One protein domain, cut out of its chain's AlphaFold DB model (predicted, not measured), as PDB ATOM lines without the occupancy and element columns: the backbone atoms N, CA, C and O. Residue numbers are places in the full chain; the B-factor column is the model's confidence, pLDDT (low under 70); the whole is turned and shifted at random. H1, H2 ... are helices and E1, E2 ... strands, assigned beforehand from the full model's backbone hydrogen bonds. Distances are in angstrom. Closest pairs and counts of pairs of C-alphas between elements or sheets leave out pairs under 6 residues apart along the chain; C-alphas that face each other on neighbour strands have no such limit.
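Overview. This is residues 2 to 119 of the 119 residues of an uncharacterized protein of Thermoprotei archaeon (UniProt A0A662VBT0). One twisted sheet of eight strands folds over on itself and curls round the single helix, H1. Its long strands E2 and E7 run side by side and both bend: E2 bends by 139 degrees at residue 38, and E7 bends at residue 99 by an angle of 136 degrees. The printed part has 118 residues, with H1 followed by E1 to E8; the sheet is mixed and branched, the class mostly strand, and E1 to E4 form a meander, each strand the antiparallel neighbour of the one before. The whole is compact, with a radius of gyration of the C-alphas of 13.6 A and spans of 37 by 34 by 29 A.

Arrangement. H1, residues 2 to 14, is on the sheet and has every O i to N i+4 pair within hydrogen-bond range. Its closest C-alphas to E1, residues 18 to 24, are those of Glu 9 and Ala 19, 5.6 A apart. E1 forms a hairpin with E2, residues 27 to 44 (N 20 to O 31, 2.8 A). E2 forms one with E3, residues 50 to 54 (N 41 to O 53, 2.8 A), and E3 with E4, residues 57 to 61 (N 52 to O 59, 2.8 A). The closest C-alphas of H1 and E4 are those of Glu 7 and Ile 59, 6.7 A apart. E5, residues 65 to 71, and E6, residues 80 to 85, form a hairpin (N 83 to O 68, 2.8 A). E7, residues 94 to 108, is antiparallel to E2 (N 30 to O 105, 2.8 A), on the other side of it from E1 and E3. E8, residues 113 to 118, forms a hairpin with E7 (N 106 to O 115, 2.9 A) and is parallel to E5 (N 67 to O 114, 2.8 A).

Along the chain. H1 begins at C-alpha 2 (-36.907, -26.256, -43.068) and is 18.5 A long. E2 measures 20.8 A, E7 20.3 A, E1 and E5 19.8 A each. E8 ends at C-alpha 118 (-45.628, -45.213, -47.533).

Size, cuts and confidence. The C-alphas farthest apart, of Ala 2 and Ser 76, are 38.5 A apart. The printed part has no cut and no long link. Its mean pLDDT is 76.0; residues 2 to 3 and 70 to 96 are under 70.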
ATOM      1  N   ALA A   2     -37.112 -25.689 -44.415       56.59
ATOM      2  CA  ALA A   2     -36.907 -26.256 -43.068       56.59
ATOM      3  C   ALA A   2     -38.196 -26.654 -42.312       56.59
ATOM      4  O   ALA A   2     -38.154 -27.514 -41.441       56.59
ATOM      5  N   VAL A   3     -39.336 -26.051 -42.668       60.75
ATOM      6  CA  VAL A   3     -40.614 -26.251 -41.970       60.75
ATOM      7  C   VAL A   3     -41.138 -27.685 -42.129       60.75
ATOM      8  O   VAL A   3     -41.465 -28.309 -41.128       60.75
ATOM      9  N   TYR A   4     -41.110 -28.264 -43.340       74.69
ATOM     10  CA  TYR A   4     -41.676 -29.605 -43.543       74.69
ATOM     11  C   TYR A   4     -40.827 -30.727 -42.940       74.69
ATOM     12  O   TYR A   4     -41.367 -31.746 -42.524       74.69
ATOM     13  N   ILE A   5     -39.504 -30.539 -42.866       81.12
ATOM     14  CA  ILE A   5     -38.597 -31.497 -42.224       81.12
ATOM     15  C   ILE A   5     -38.912 -31.555 -40.728       81.12
ATOM     16  O   ILE A   5     -39.163 -32.635 -40.202       81.12
ATOM     17  N   GLY A   6     -38.997 -30.396 -40.066       84.38
ATOM     18  CA  GLY A   6     -39.328 -30.333 -38.642       84.38
ATOM     19  C   GLY A   6     -40.729 -30.864 -38.324       84.38
ATOM     20  O   GLY A   6     -40.911 -31.556 -37.323       84.38
ATOM     21  N   GLU A   7     -41.718 -30.602 -39.184       84.62
ATOM     22  CA  GLU A   7     -43.080 -31.135 -39.031       84.62
ATOM     23  C   GLU A   7     -43.131 -32.656 -39.243       84.62
ATOM     24  O   GLU A   7     -43.768 -33.358 -38.459       84.62
ATOM     25  N   ALA A   8     -42.409 -33.194 -40.231       84.94
ATOM     26  CA  ALA A   8     -42.320 -34.636 -40.468       84.94
ATOM     27  C   ALA A   8     -41.587 -35.377 -39.335       84.94
ATOM     28  O   ALA A   8     -42.018 -36.454 -38.917       84.94
ATOM     29  N   GLU A   9     -40.510 -34.799 -38.793       89.38
ATOM     30  CA  GLU A   9     -39.828 -35.328 -37.605       89.38
ATOM     31  C   GLU A   9     -40.740 -35.298 -36.374       89.38
ATOM     32  O   GLU A   9     -40.809 -36.279 -35.628       89.38
ATOM     33  N   SER A  10     -41.466 -34.195 -36.181       88.25
ATOM     34  CA  SER A  10     -42.410 -34.034 -35.071       88.25
ATOM     35  C   SER A  10     -43.542 -35.051 -35.156       88.25
ATOM     36  O   SER A  10     -43.825 -35.714 -34.157       88.25
ATOM     37  N   LEU A  11     -44.116 -35.252 -36.348       86.81
ATOM     38  CA  LEU A  11     -45.106 -36.300 -36.592       86.81
ATOM     39  C   LEU A  11     -44.528 -37.676 -36.262       86.81
ATOM     40  O   LEU A  11     -45.127 -38.432 -35.504       86.81
ATOM     41  N   CYS A  12     -43.345 -38.001 -36.784       89.69
ATOM     42  CA  CYS A  12     -42.719 -39.295 -36.528       89.69
ATOM     43  C   CYS A  12     -42.535 -39.561 -35.028       89.69
ATOM     44  O   CYS A  12     -42.842 -40.648 -34.538       89.69
ATOM     45  N   LYS A  13     -42.083 -38.547 -34.282       89.00
ATOM     46  CA  LYS A  13     -41.900 -38.632 -32.832       89.00
ATOM     47  C   LYS A  13     -43.230 -38.779 -32.090       89.00
ATOM     48  O   LYS A  13     -43.300 -39.578 -31.157       89.00
ATOM     49  N   ALA A  14     -44.272 -38.055 -32.502       87.81
ATOM     50  CA  ALA A  14     -45.612 -38.159 -31.920       87.81
ATOM     51  C   ALA A  14     -46.201 -39.573 -32.074       87.81
ATOM     52  O   ALA A  14     -46.902 -40.062 -31.192       87.81
ATOM     53  N   LEU A  15     -45.828 -40.271 -33.147       86.25
ATOM     54  CA  LEU A  15     -46.215 -41.657 -33.411       86.25
ATOM     55  C   LEU A  15     -45.331 -42.700 -32.700       86.25
ATOM     56  O   LEU A  15     -45.463 -43.898 -32.956       86.25
ATOM     57  N   GLY A  16     -44.406 -42.273 -31.834       87.44
ATOM     58  CA  GLY A  16     -43.442 -43.160 -31.175       87.44
ATOM     59  C   GLY A  16     -42.404 -43.760 -32.130       87.44
ATOM     60  O   GLY A  16     -41.763 -44.759 -31.799       87.44
ATOM     61  N   GLY A  17     -42.256 -43.180 -33.322       89.94
ATOM     62  CA  GLY A  17     -41.319 -43.607 -34.349       89.94
ATOM     63  C   GLY A  17     -39.914 -43.028 -34.186       89.94
ATOM     64  O   GLY A  17     -39.644 -42.162 -33.351       89.94
ATOM     65  N   ARG A  18     -38.995 -43.516 -35.023       93.81
ATOM     66  CA  ARG A  18     -37.632 -42.987 -35.169       93.81
ATOM     67  C   ARG A  18     -37.494 -42.293 -36.515       93.81
ATOM     68  O   ARG A  18     -37.648 -42.938 -37.553       93.81
ATOM     69  N   ALA A  19     -37.191 -41.000 -36.477       93.31
ATOM     70  CA  ALA A  19     -36.955 -40.186 -37.660       93.31
ATOM     71  C   ALA A  19     -35.467 -40.171 -38.030       93.31
ATOM     72  O   ALA A  19     -34.607 -40.054 -37.158       93.31
ATOM     73  N   TYR A  20     -35.181 -40.242 -39.326       93.31
ATOM     74  CA  TYR A  20     -33.860 -40.046 -39.905       93.31
ATOM     75  C   TYR A  20     -33.962 -38.990 -40.996       93.31
ATOM     76  O   TYR A  20     -34.627 -39.197 -42.013       93.31
ATOM     77  N   THR A  21     -33.302 -37.861 -40.783       93.38
ATOM     78  CA  THR A  21     -33.144 -36.836 -41.809       93.38
ATOM     79  C   THR A  21     -32.069 -37.240 -42.798       93.38
ATOM     80  O   THR A  21     -31.044 -37.823 -42.439       93.38
ATOM     81  N   TRP A  22     -32.303 -36.931 -44.065       90.19
ATOM     82  CA  TRP A  22     -31.335 -37.156 -45.122       90.19
ATOM     83  C   TRP A  22     -31.347 -36.003 -46.121       90.19
ATOM     84  O   TRP A  22     -32.361 -35.341 -46.348       90.19
ATOM     85  N   GLU A  23     -30.192 -35.769 -46.733       91.62
ATOM     86  CA  GLU A  23     -30.002 -34.758 -47.766       91.62
ATOM     87  C   GLU A  23     -29.142 -35.340 -48.887       91.62
ATOM     88  O   GLU A  23     -28.087 -35.928 -48.649       91.62
ATOM     89  N   HIS A  24     -29.604 -35.193 -50.126       86.56
ATOM     90  CA  HIS A  24     -28.884 -35.619 -51.315       86.56
ATOM     91  C   HIS A  24     -29.105 -34.632 -52.468       86.56
ATOM     92  O   HIS A  24     -30.143 -34.624 -53.135       86.56
ATOM     93  N   LYS A  25     -28.079 -33.827 -52.767       91.62
ATOM     94  CA  LYS A  25     -28.100 -32.786 -53.810       91.62
ATOM     95  C   LYS A  25     -29.207 -31.748 -53.568       91.62
ATOM     96  O   LYS A  25     -29.042 -30.863 -52.748       91.62
ATOM     97  N   HIS A  26     -30.295 -31.842 -54.330       86.56
ATOM     98  CA  HIS A  26     -31.464 -30.961 -54.279       86.56
ATOM     99  C   HIS A  26     -32.672 -31.658 -53.637       86.56
ATOM    100  O   HIS A  26     -33.789 -31.165 -53.747       86.56
ATOM    101  N   LEU A  27     -32.457 -32.828 -53.034       87.69
ATOM    102  CA  LEU A  27     -33.464 -33.587 -52.312       87.69
ATOM    103  C   LEU A  27     -33.145 -33.528 -50.827       87.69
ATOM    104  O   LEU A  27     -32.002 -33.772 -50.429       87.69
ATOM    105  N   LYS A  28     -34.154 -33.239 -50.016       91.12
ATOM    106  CA  LYS A  28     -34.073 -33.336 -48.558       91.12
ATOM    107  C   LYS A  28     -35.313 -34.044 -48.058       91.12
ATOM    108  O   LYS A  28     -36.397 -33.800 -48.584       91.12
ATOM    109  N   GLY A  29     -35.168 -34.902 -47.062       90.88
ATOM    110  CA  GLY A  29     -36.295 -35.674 -46.568       90.88
ATOM    111  C   GLY A  29     -36.115 -36.206 -45.162       90.88
ATOM    112  O   GLY A  29     -35.053 -36.095 -44.548       90.88
ATOM    113  N   VAL A  30     -37.203 -36.775 -44.666       91.69
ATOM    114  CA  VAL A  30     -37.301 -37.450 -43.380       91.69
ATOM    115  C   VAL A  30     -37.859 -38.832 -43.637       91.69
ATOM    116  O   VAL A  30     -38.951 -38.980 -44.185       91.69
ATOM    117  N   ARG A  31     -37.126 -39.844 -43.189       92.25
ATOM    118  CA  ARG A  31     -37.617 -41.213 -43.113       92.25
ATOM    119  C   ARG A  31     -38.037 -41.526 -41.692       92.25
ATOM    120  O   ARG A  31     -37.214 -41.462 -40.782       92.25
ATOM    121  N   CYS A  32     -39.292 -41.898 -41.508       91.19
ATOM    122  CA  CYS A  32     -39.815 -42.353 -40.233       91.19
ATOM    123  C   CYS A  32     -39.979 -43.870 -40.223       91.19
ATOM    124  O   CYS A  32     -40.571 -44.436 -41.139       91.19
ATOM    125  N   PHE A  33     -39.512 -44.512 -39.154       90.88
ATOM    126  CA  PHE A  33     -39.800 -45.912 -38.853       90.88
ATOM    127  C   PHE A  33     -40.700 -45.999 -37.629       90.88
ATOM    128  O   PHE A  33     -40.357 -45.472 -36.568       90.88
ATOM    129  N   LEU A  34     -41.832 -46.676 -37.771       87.88
ATOM    130  CA  LEU A  34     -42.835 -46.823 -36.728       87.88
ATOM    131  C   LEU A  34     -42.636 -48.142 -35.966       87.88
ATOM    132  O   LEU A  34     -42.246 -49.150 -36.559       87.88
ATOM    133  N   PRO A  35     -42.911 -48.171 -34.649       86.69
ATOM    134  CA  PRO A  35     -42.781 -49.383 -33.834       86.69
ATOM    135  C   PRO A  35     -43.811 -50.462 -34.204       86.69
ATOM    136  O   PRO A  35     -43.603 -51.645 -33.941       86.69
ATOM    137  N   SER A  36     -44.920 -50.060 -34.821       84.44
ATOM    138  CA  SER A  36     -45.994 -50.919 -35.311       84.44
ATOM    139  C   SER A  36     -46.570 -50.325 -36.591       84.44
ATOM    140  O   SER A  36     -46.453 -49.121 -36.815       84.44
ATOM    141  N   ARG A  37     -47.243 -51.143 -37.408       85.31
ATOM    142  CA  ARG A  37     -47.959 -50.614 -38.573       85.31
ATOM    143  C   ARG A  37     -49.139 -49.760 -38.114       85.31
ATOM    144  O   ARG A  37     -49.991 -50.262 -37.383       85.31
ATOM    145  N   LEU A  38     -49.179 -48.498 -38.531       81.81
ATOM    146  CA  LEU A  38     -50.240 -47.553 -38.174       81.81
ATOM    147  C   LEU A  38     -51.073 -47.178 -39.400       81.81
ATOM    148  O   LEU A  38     -50.524 -47.143 -40.503       81.81
ATOM    149  N   PRO A  39     -52.369 -46.868 -39.220       83.56
ATOM    150  CA  PRO A  39     -53.199 -46.364 -40.301       83.56
ATOM    151  C   PRO A  39     -52.730 -44.957 -40.685       83.56
ATOM    152  O   PRO A  39     -52.902 -44.011 -39.914       83.56
ATOM    153  N   ILE A  40     -52.142 -44.833 -41.872       83.69
ATOM    154  CA  ILE A  40     -51.730 -43.565 -42.477       83.69
ATOM    155  C   ILE A  40     -52.695 -43.239 -43.606       83.69
ATOM    156  O   ILE A  40     -53.012 -44.107 -44.421       83.69
ATOM    157  N   GLU A  41     -53.139 -41.991 -43.648       83.69
ATOM    158  CA  GLU A  41     -53.963 -41.428 -44.705       83.69
ATOM    159  C   GLU A  41     -53.277 -40.198 -45.304       83.69
ATOM    160  O   GLU A  41     -52.800 -39.337 -44.568       83.69
ATOM    161  N   VAL A  42     -53.210 -40.106 -46.629       84.12
ATOM    162  CA  VAL A  42     -52.644 -38.958 -47.346       84.12
ATOM    163  C   VAL A  42     -53.684 -38.423 -48.310       84.12
ATOM    164  O   VAL A  42     -54.100 -39.132 -49.220       84.12
ATOM    165  N   GLU A  43     -54.073 -37.168 -48.129       82.56
ATOM    166  CA  GLU A  43     -55.015 -36.465 -48.988       82.56
ATOM    167  C   GLU A  43     -54.328 -35.321 -49.733       82.56
ATOM    168  O   GLU A  43     -53.575 -34.551 -49.137       82.56
ATOM    169  N   VAL A  44     -54.628 -35.157 -51.022       81.19
ATOM    170  CA  VAL A  44     -54.262 -33.950 -51.775       81.19
ATOM    171  C   VAL A  44     -55.537 -33.194 -52.132       81.19
ATOM    172  O   VAL A  44     -56.397 -33.702 -52.853       81.19
ATOM    173  N   GLY A  45     -55.679 -31.996 -51.567       75.50
ATOM    174  CA  GLY A  45     -56.807 -31.098 -51.782       75.50
ATOM    175  C   GLY A  45     -56.703 -30.317 -53.092       75.50
ATOM    176  O   GLY A  45     -55.629 -30.163 -53.672       75.50
ATOM    177  N   SER A  46     -57.830 -29.758 -53.537       72.94
ATOM    178  CA  SER A  46     -57.925 -28.971 -54.775       72.94
ATOM    179  C   SER A  46     -57.105 -27.676 -54.768       72.94
ATOM    180  O   SER A  46     -56.886 -27.092 -55.823       72.94
ATOM    181  N   ASP A  47     -56.669 -27.210 -53.596       76.06
ATOM    182  CA  ASP A  47     -55.778 -26.057 -53.435       76.06
ATOM    183  C   ASP A  47     -54.288 -26.455 -53.385       76.06
ATOM    184  O   ASP A  47     -53.450 -25.665 -52.946       76.06
ATOM    185  N   ASN A  48     -53.964 -27.679 -53.824       72.56
ATOM    186  CA  ASN A  48     -52.647 -28.314 -53.741       72.56
ATOM    187  C   ASN A  48     -52.131 -28.518 -52.306       72.56
ATOM    188  O   ASN A  48     -50.940 -28.764 -52.110       72.56
ATOM    189  N   THR A  49     -52.999 -28.457 -51.290       81.25
ATOM    190  CA  THR A  49     -52.617 -28.858 -49.929       81.25
ATOM    191  C   THR A  49     -52.514 -30.371 -49.847       81.25
ATOM    192  O   THR A  49     -53.500 -31.076 -50.040       81.25
ATOM    193  N   THR A  50     -51.333 -30.880 -49.512       81.62
ATOM    194  CA  THR A  50     -51.125 -32.288 -49.165       81.62
ATOM    195  C   THR A  50     -51.213 -32.439 -47.656       81.62
ATOM    196  O   THR A  50     -50.416 -31.835 -46.941       81.62
ATOM    197  N   THR A  51     -52.166 -33.225 -47.170       86.44
ATOM    198  CA  THR A  51     -52.353 -33.523 -45.750       86.44
ATOM    199  C   THR A  51     -52.062 -34.989 -45.495       86.44
ATOM    200  O   THR A  51     -52.698 -35.852 -46.085       86.44
ATOM    201  N   MET A  52     -51.136 -35.274 -44.589       85.81
ATOM    202  CA  MET A  52     -50.900 -36.615 -44.073       85.81
ATOM    203  C   MET A  52     -51.461 -36.702 -42.656       85.81
ATOM    204  O   MET A  52     -51.153 -35.868 -41.810       85.81
ATOM    205  N   SER A  53     -52.295 -37.707 -42.413       85.31
ATOM    206  CA  SER A  53     -52.939 -37.987 -41.134       85.31
ATOM    207  C   SER A  53     -52.544 -39.379 -40.658       85.31
ATOM    208  O   SER A  53     -52.637 -40.342 -41.417       85.31
ATOM    209  N   VAL A  54     -52.132 -39.509 -39.401       82.94
ATOM    210  CA  VAL A  54     -51.846 -40.807 -38.777       82.94
ATOM    211  C   VAL A  54     -52.431 -40.811 -37.379       82.94
ATOM    212  O   VAL A  54     -52.088 -39.958 -36.562       82.94
ATOM    213  N   LEU A  55     -53.304 -41.779 -37.093       81.12
ATOM    214  CA  LEU A  55     -54.103 -41.801 -35.863       81.12
ATOM    215  C   LEU A  55     -54.875 -40.473 -35.682       81.12
ATOM    216  O   LEU A  55     -55.897 -40.281 -36.335       81.12
ATOM    217  N   ASN A  56     -54.360 -39.559 -34.850       80.25
ATOM    218  CA  ASN A  56     -54.929 -38.234 -34.562       80.25
ATOM    219  C   ASN A  56     -54.009 -37.071 -34.968       80.25
ATOM    220  O   ASN A  56     -54.411 -35.913 -34.871       80.25
ATOM    221  N   GLU A  57     -52.788 -37.366 -35.407       81.75
ATOM    222  CA  GLU A  57     -51.806 -36.360 -35.791       81.75
ATOM    223  C   GLU A  57     -51.944 -36.043 -37.274       81.75
ATOM    224  O   GLU A  57     -52.136 -36.945 -38.098       81.75
ATOM    225  N   LYS A  58     -51.853 -34.758 -37.621       84.38
ATOM    226  CA  LYS A  58     -51.966 -34.289 -39.002       84.38
ATOM    227  C   LYS A  58     -50.874 -33.288 -39.318       84.38
ATOM    228  O   LYS A  58     -50.626 -32.369 -38.544       84.38
ATOM    229  N   ILE A  59     -50.279 -33.444 -40.490       85.00
ATOM    230  CA  ILE A  59     -49.352 -32.479 -41.076       85.00
ATOM    231  C   ILE A  59     -49.874 -32.082 -42.449       85.00
ATOM    232  O   ILE A  59     -50.317 -32.937 -43.219       85.00
ATOM    233  N   SER A  60     -49.839 -30.789 -42.751       85.56
ATOM    234  CA  SER A  60     -50.328 -30.248 -44.017       85.56
ATOM    235  C   SER A  60     -49.262 -29.372 -44.651       85.56
ATOM    236  O   SER A  60     -48.731 -28.463 -44.019       85.56
ATOM    237  N   PHE A  61     -48.998 -29.599 -45.930       81.06
ATOM    238  CA  PHE A  61     -48.017 -28.850 -46.705       81.06
ATOM    239  C   PHE A  61     -48.651 -28.318 -47.983       81.06
ATOM    240  O   PHE A  61     -49.512 -28.969 -48.570       81.06
ATOM    241  N   LYS A  62     -48.179 -27.165 -48.465       80.81
ATOM    242  CA  LYS A  62     -48.584 -26.590 -49.758       80.81
ATOM    243  C   LYS A  62     -47.424 -26.619 -50.759       80.81
ATOM    244  O   LYS A  62     -46.744 -25.602 -50.923       80.81
ATOM    245  N   PRO A  63     -47.120 -27.770 -51.385       71.94
ATOM    246  CA  PRO A  63     -46.110 -27.834 -52.432       71.94
ATOM    247  C   PRO A  63     -46.650 -27.328 -53.776       71.94
ATOM    248  O   PRO A  63     -47.856 -27.265 -54.000       71.94
ATOM    249  N   VAL A  64     -45.742 -27.012 -54.708       70.31
ATOM    250  CA  VAL A  64     -46.146 -26.738 -56.097       70.31
ATOM    251  C   VAL A  64     -46.619 -28.029 -56.754       70.31
ATOM    252  O   VAL A  64     -47.560 -27.984 -57.523       70.31
ATOM    253  N   ARG A  65     -46.002 -29.181 -56.460       72.62
ATOM    254  CA  ARG A  65     -46.444 -30.505 -56.936       72.62
ATOM    255  C   ARG A  65     -46.335 -31.537 -55.823       72.62
ATOM    256  O   ARG A  65     -45.399 -31.445 -55.032       72.62
ATOM    257  N   ALA A  66     -47.226 -32.521 -55.794       73.00
ATOM    258  CA  ALA A  66     -47.186 -33.602 -54.815       73.00
ATOM    259  C   ALA A  66     -47.179 -34.966 -55.513       73.00
ATOM    260  O   ALA A  66     -47.902 -35.194 -56.478       73.00
ATOM    261  N   TYR A  67     -46.355 -35.875 -55.017       73.56
ATOM    262  CA  TYR A  67     -46.269 -37.257 -55.462       73.56
ATOM    263  C   TYR A  67     -46.519 -38.141 -54.249       73.56
ATOM    264  O   TYR A  67     -45.873 -37.950 -53.218       73.56
ATOM    265  N   VAL A  68     -47.450 -39.084 -54.357       74.44
ATOM    266  CA  VAL A  68     -47.716 -40.046 -53.286       74.44
ATOM    267  C   VAL A  68     -47.503 -41.443 -53.838       74.44
ATOM    268  O   VAL A  68     -48.144 -41.839 -54.806       74.44
ATOM    269  N   GLU A  69     -46.582 -42.178 -53.236       74.31
ATOM    270  CA  GLU A  69     -46.245 -43.546 -53.600       74.31
ATOM    271  C   GLU A  69     -46.629 -44.486 -52.459       74.31
ATOM    272  O   GLU A  69     -46.230 -44.310 -51.305       74.31
ATOM    273  N   LEU A  70     -47.435 -45.486 -52.793       68.69
ATOM    274  CA  LEU A  70     -47.876 -46.528 -51.880       68.69
ATOM    275  C   LEU A  70     -47.093 -47.800 -52.190       68.69
ATOM    276  O   LEU A  70     -47.326 -48.452 -53.208       68.69
ATOM    277  N   ILE A  71     -46.181 -48.180 -51.299       67.38
ATOM    278  CA  ILE A  71     -45.455 -49.442 -51.403       67.38
ATOM    279  C   ILE A  71     -46.124 -50.419 -50.443       67.38
ATOM    280  O   ILE A  71     -45.868 -50.429 -49.242       67.38
ATOM    281  N   THR A  72     -47.043 -51.225 -50.970       53.28
ATOM    282  CA  THR A  72     -47.709 -52.251 -50.165       53.28
ATOM    283  C   THR A  72     -46.863 -53.528 -50.138       53.28
ATOM    284  O   THR A  72     -46.436 -54.009 -51.188       53.28
ATOM    285  N   PRO A  73     -46.600 -54.125 -48.963       43.31
ATOM    286  CA  PRO A  73     -45.976 -55.436 -48.889       43.31
ATOM    287  C   PRO A  73     -47.048 -56.512 -49.109       43.31
ATOM    288  O   PRO A  73     -47.450 -57.193 -48.164       43.31
ATOM    289  N   SER A  74     -47.558 -56.659 -50.332       43.41
ATOM    290  CA  SER A  74     -48.246 -57.889 -50.728       43.41
ATOM    291  C   SER A  74     -47.194 -58.907 -51.182       43.41
ATOM    292  O   SER A  74     -46.349 -58.655 -52.040       43.41
ATOM    293  N   PHE A  75     -47.203 -60.080 -50.546       41.69
ATOM    294  CA  PHE A  75     -46.443 -61.247 -50.985       41.69
ATOM    295  C   PHE A  75     -46.989 -61.712 -52.340       41.69
ATOM    296  O   PHE A  75     -47.881 -62.550 -52.385       41.69
ATOM    297  N   SER A  76     -46.507 -61.118 -53.427       32.72
ATOM    298  CA  SER A  76     -46.339 -61.667 -54.781       32.72
ATOM    299  C   SER A  76     -46.330 -60.504 -55.769       32.72
ATOM    300  O   SER A  76     -47.367 -59.956 -56.096       32.72
ATOM    301  N   ASN A  77     -45.129 -60.177 -56.251       33.47
ATOM    302  CA  ASN A  77     -44.846 -59.250 -57.347       33.47
ATOM    303  C   ASN A  77     -45.236 -57.777 -57.108       33.47
ATOM    304  O   ASN A  77     -46.396 -57.413 -57.021       33.47
ATOM    305  N   TYR A  78     -44.196 -56.941 -57.036       38.47
ATOM    306  CA  TYR A  78     -44.200 -55.480 -57.088       38.47
ATOM    307  C   TYR A  78     -45.368 -54.860 -57.882       38.47
ATOM    308  O   TYR A  78     -45.263 -54.710 -59.096       38.47
ATOM    309  N   ASP A  79     -46.397 -54.397 -57.174       38.38
ATOM    310  CA  ASP A  79     -47.297 -53.335 -57.632       38.38
ATOM    311  C   ASP A  79     -47.139 -52.148 -56.669       38.38
ATOM    312  O   ASP A  79     -47.835 -52.008 -55.662       38.38
ATOM    313  N   SER A  80     -46.125 -51.319 -56.931       49.09
ATOM    314  CA  SER A  80     -46.011 -49.983 -56.345       49.09
ATOM    315  C   SER A  80     -46.961 -49.061 -57.102       49.09
ATOM    316  O   SER A  80     -46.703 -48.729 -58.263       49.09
ATOM    317  N   GLU A  81     -48.054 -48.638 -56.475       52.75
ATOM    318  CA  GLU A  81     -48.914 -47.617 -57.066       52.75
ATOM    319  C   GLU A  81     -48.308 -46.236 -56.774       52.75
ATOM    320  O   GLU A  81     -48.358 -45.720 -55.652       52.75
ATOM    321  N   VAL A  82     -47.682 -45.648 -57.797       53.50
ATOM    322  CA  VAL A  82     -47.171 -44.274 -57.764       53.50
ATOM    323  C   VAL A  82     -48.242 -43.349 -58.323       53.50
ATOM    324  O   VAL A  82     -48.536 -43.373 -59.519       53.50
ATOM    325  N   PHE A  83     -48.791 -42.485 -57.479       52.06
ATOM    326  CA  PHE A  83     -49.733 -41.454 -57.892       52.06
ATOM    327  C   PHE A  83     -48.993 -40.122 -58.063       52.06
ATOM    328  O   PHE A  83     -48.560 -39.482 -57.101       52.06
ATOM    329  N   GLU A  84     -48.833 -39.690 -59.315       49.50
ATOM    330  CA  GLU A  84     -48.367 -38.340 -59.644       49.50
ATOM    331  C   GLU A  84     -49.549 -37.361 -59.586       49.50
ATOM    332  O   GLU A  84     -50.448 -37.415 -60.427       49.50
ATOM    333  N   VAL A  85     -49.536 -36.424 -58.629       53.72
ATOM    334  CA  VAL A  85     -50.541 -35.357 -58.540       53.72
ATOM    335  C   VAL A  85     -49.943 -34.054 -59.074       53.72
ATOM    336  O   VAL A  85     -49.182 -33.344 -58.406       53.72
ATOM    337  N   LYS A  86     -50.277 -33.729 -60.330       51.72
ATOM    338  CA  LYS A  86     -49.896 -32.452 -60.953       51.72
ATOM    339  C   LYS A  86     -50.869 -31.345 -60.522       51.72
ATOM    340  O   LYS A  86     -52.076 -31.531 -60.638       51.72
ATOM    341  N   PRO A  87     -50.366 -30.161 -60.137       45.41
ATOM    342  CA  PRO A  87     -51.178 -29.028 -59.680       45.41
ATOM    343  C   PRO A  87     -52.070 -28.397 -60.759       45.41
ATOM    344  O   PRO A  87     -52.895 -27.547 -60.443       45.41
ATOM    345  N   GLU A  88     -51.887 -28.761 -62.033       42.19
ATOM    346  CA  GLU A  88     -52.529 -28.106 -63.182       42.19
ATOM    347  C   GLU A  88     -53.769 -28.828 -63.728       42.19
ATOM    348  O   GLU A  88     -54.246 -28.501 -64.810       42.19
ATOM    349  N   LEU A  89     -54.354 -29.771 -62.988       40.72
ATOM    350  CA  LEU A  89     -55.635 -30.370 -63.369       40.72
ATOM    351  C   LEU A  89     -56.643 -30.224 -62.234       40.72
ATOM    352  O   LEU A  89     -56.781 -31.084 -61.362       40.72
ATOM    353  N   SER A  90     -57.366 -29.104 -62.290       39.88
ATOM    354  CA  SER A  90     -58.615 -28.853 -61.570       39.88
ATOM    355  C   SER A  90     -59.417 -30.148 -61.392       39.88
ATOM    356  O   SER A  90     -59.820 -30.727 -62.398       39.88
ATOM    357  N   SER A  91     -59.642 -30.566 -60.137       45.47
ATOM    358  CA  SER A  91     -60.555 -31.633 -59.646       45.47
ATOM    359  C   SER A  91     -59.959 -32.901 -59.017       45.47
ATOM    360  O   SER A  91     -60.725 -33.675 -58.444       45.47
ATOM    361  N   HIS A  92     -58.644 -33.123 -59.007       54.12
ATOM    362  CA  HIS A  92     -58.114 -34.411 -58.535       54.12
ATOM    363  C   HIS A  92     -57.886 -34.405 -57.019       54.12
ATOM    364  O   HIS A  92     -56.777 -34.192 -56.536       54.12
ATOM    365  N   LYS A  93     -58.966 -34.638 -56.263       61.28
ATOM    366  CA  LYS A  93     -58.879 -35.073 -54.866       61.28
ATOM    367  C   LYS A  93     -58.276 -36.476 -54.861       61.28
ATOM    368  O   LYS A  93     -58.896 -37.411 -55.361       61.28
ATOM    369  N   PHE A  94     -57.083 -36.618 -54.302       68.12
ATOM    370  CA  PHE A  94     -56.454 -37.918 -54.081       68.12
ATOM    371  C   PHE A  94     -56.547 -38.280 -52.599       68.12
ATOM    372  O   PHE A  94     -56.379 -37.399 -51.759       68.12
ATOM    373  N   SER A  95     -56.824 -39.547 -52.285       67.50
ATOM    374  CA  SER A  95     -56.740 -40.092 -50.927       67.50
ATOM    375  C   SER A  95     -56.114 -41.484 -50.985       67.50
ATOM    376  O   SER A  95     -56.591 -42.355 -51.711       67.50
ATOM    377  N   ALA A  96     -55.036 -41.672 -50.231       69.12
ATOM    378  CA  ALA A  96     -54.340 -42.937 -50.030       69.12
ATOM    379  C   ALA A  96     -54.469 -43.347 -48.567       69.12
ATOM    380  O   ALA A  96     -54.207 -42.522 -47.697       69.12
ATOM    381  N   LYS A  97     -54.813 -44.608 -48.280       75.38
ATOM    382  CA  LYS A  97     -54.932 -45.107 -46.903       75.38
ATOM    383  C   LYS A  97     -54.419 -46.534 -46.759       75.38
ATOM    384  O   LYS A  97     -54.738 -47.393 -47.574       75.38
ATOM    385  N   GLY A  98     -53.686 -46.811 -45.684       75.06
ATOM    386  CA  GLY A  98     -53.201 -48.158 -45.381       75.06
ATOM    387  C   GLY A  98     -52.456 -48.245 -44.052       75.06
ATOM    388  O   GLY A  98     -52.244 -47.235 -43.388       75.06
ATOM    389  N   ASN A  99     -52.083 -49.464 -43.657       81.38
ATOM    390  CA  ASN A  99     -51.302 -49.712 -42.445       81.38
ATOM    391  C   ASN A  99     -49.819 -49.857 -42.795       81.38
ATOM    392  O   ASN A  99     -49.423 -50.887 -43.345       81.38
ATOM    393  N   PHE A 100     -49.009 -48.868 -42.426       81.88
ATOM    394  CA  PHE A 100     -47.603 -48.767 -42.830       81.88
ATOM    395  C   PHE A 100     -46.671 -48.780 -41.626       81.88
ATOM    396  O   PHE A 100     -47.001 -48.242 -40.567       81.88
ATOM    397  N   GLY A 101     -45.528 -49.443 -41.778       86.31
ATOM    398  CA  GLY A 101     -44.478 -49.528 -40.762       86.31
ATOM    399  C   GLY A 101     -43.412 -48.450 -40.924       86.31
ATOM    400  O   GLY A 101     -42.626 -48.222 -40.004       86.31
ATOM    401  N   ALA A 102     -43.376 -47.774 -42.067       87.56
ATOM    402  CA  ALA A 102     -42.511 -46.634 -42.295       87.56
ATOM    403  C   ALA A 102     -43.127 -45.665 -43.309       87.56
ATOM    404  O   ALA A 102     -44.066 -45.984 -44.036       87.56
ATOM    405  N   PHE A 103     -42.583 -44.458 -43.351       88.62
ATOM    406  CA  PHE A 103     -42.871 -43.508 -44.412       88.62
ATOM    407  C   PHE A 103     -41.655 -42.625 -44.687       88.62
ATOM    408  O   PHE A 103     -40.829 -42.388 -43.803       88.62
ATOM    409  N   ASP A 104     -41.540 -42.133 -45.912       90.00
ATOM    410  CA  ASP A 104     -40.526 -41.174 -46.340       90.00
ATOM    411  C   ASP A 104     -41.233 -39.926 -46.865       90.00
ATOM    412  O   ASP A 104     -42.097 -40.024 -47.733       90.00
ATOM    413  N   ILE A 105     -40.901 -38.758 -46.320       89.06
ATOM    414  CA  ILE A 105     -41.363 -37.472 -46.841       89.06
ATOM    415  C   ILE A 105     -40.136 -36.730 -47.333       89.06
ATOM    416  O   ILE A 105     -39.244 -36.419 -46.545       89.06
ATOM    417  N   SER A 106     -40.098 -36.412 -48.618       88.25
ATOM    418  CA  SER A 106     -38.987 -35.692 -49.224       88.25
ATOM    419  C   SER A 106     -39.455 -34.567 -50.127       88.25
ATOM    420  O   SER A 106     -40.582 -34.543 -50.615       88.25
ATOM    421  N   TYR A 107     -38.583 -33.589 -50.325       87.12
ATOM    422  CA  TYR A 107     -38.837 -32.442 -51.173       87.12
ATOM    423  C   TYR A 107     -37.683 -32.243 -52.145       87.12
ATOM    424  O   TYR A 107     -36.513 -32.216 -51.755       87.12
ATOM    425  N   ASP A 108     -38.041 -32.059 -53.409       87.75
ATOM    426  CA  ASP A 108     -37.142 -31.700 -54.494       87.75
ATOM    427  C   ASP A 108     -37.161 -30.181 -54.679       87.75
ATOM    428  O   ASP A 108     -38.139 -29.601 -55.161       87.75
ATOM    429  N   GLU A 109     -36.061 -29.525 -54.312       84.62
ATOM    430  CA  GLU A 109     -35.919 -28.073 -54.409       84.62
ATOM    431  C   GLU A 109     -35.946 -27.574 -55.863       84.62
ATOM    432  O   GLU A 109     -36.434 -26.473 -56.130       84.62
ATOM    433  N   LYS A 110     -35.458 -28.380 -56.816       85.94
ATOM    434  CA  LYS A 110     -35.416 -28.014 -58.240       85.94
ATOM    435  C   LYS A 110     -36.791 -28.112 -58.880       85.94
ATOM    436  O   LYS A 110     -37.169 -27.234 -59.653       85.94
ATOM    437  N   LYS A 111     -37.536 -29.173 -58.570       83.50
ATOM    438  CA  LYS A 111     -38.892 -29.406 -59.090       83.50
ATOM    439  C   LYS A 111     -39.972 -28.710 -58.266       83.50
ATOM    440  O   LYS A 111     -41.121 -28.659 -58.700       83.50
ATOM    441  N   ARG A 112     -39.608 -28.174 -57.096       82.31
ATOM    442  CA  ARG A 112     -40.520 -27.625 -56.083       82.31
ATOM    443  C   ARG A 112     -41.629 -28.611 -55.699       82.31
ATOM    444  O   ARG A 112     -42.775 -28.211 -55.478       82.31
ATOM    445  N   SER A 113     -41.288 -29.896 -55.637       82.44
ATOM    446  CA  SER A 113     -42.243 -30.988 -55.445       82.44
ATOM    447  C   SER A 113     -42.028 -31.730 -54.134       82.44
ATOM    448  O   SER A 113     -40.888 -31.963 -53.745       82.44
ATOM    449  N   LEU A 114     -43.123 -32.129 -53.494       83.94
ATOM    450  CA  LEU A 114     -43.152 -33.016 -52.335       83.94
ATOM    451  C   LEU A 114     -43.388 -34.457 -52.799       83.94
ATOM    452  O   LEU A 114     -44.224 -34.686 -53.671       83.94
ATOM    453  N   SER A 115     -42.697 -35.408 -52.190       84.50
ATOM    454  CA  SER A 115     -42.887 -36.841 -52.378       84.50
ATOM    455  C   SER A 115     -43.160 -37.487 -51.024       84.50
ATOM    456  O   SER A 115     -42.419 -37.248 -50.071       84.50
ATOM    457  N   ILE A 116     -44.223 -38.283 -50.936       85.56
ATOM    458  CA  ILE A 116     -44.578 -39.075 -49.756       85.56
ATOM    459  C   ILE A 116     -44.590 -40.540 -50.175       85.56
ATOM    460  O   ILE A 116     -45.371 -40.914 -51.042       85.56
ATOM    461  N   VAL A 117     -43.742 -41.356 -49.563       85.38
ATOM    462  CA  VAL A 117     -43.675 -42.803 -49.790       85.38
ATOM    463  C   VAL A 117     -44.141 -43.511 -48.527       85.38
ATOM    464  O   VAL A 117     -43.622 -43.234 -47.447       85.38
ATOM    465  N   LEU A 118     -45.101 -44.419 -48.644       83.69
ATOM    466  CA  LEU A 118     -45.628 -45.213 -47.533       83.69
ATOM    467  C   LEU A 118     -45.133 -46.663 -47.661       83.69
ATOM    468  O   LEU A 118     -45.247 -47.233 -48.745       83.69
ATOM    469  N   LEU A 119     -44.558 -47.227 -46.587       81.06
ATOM    470  CA  LEU A 119     -43.781 -48.485 -46.560       81.06
ATOM    471  C   LEU A 119     -44.289 -49.497 -45.511       81.06
ATOM    472  O   LEU A 119     -44.578 -49.095 -44.357       81.06
TER     473      LEU A 119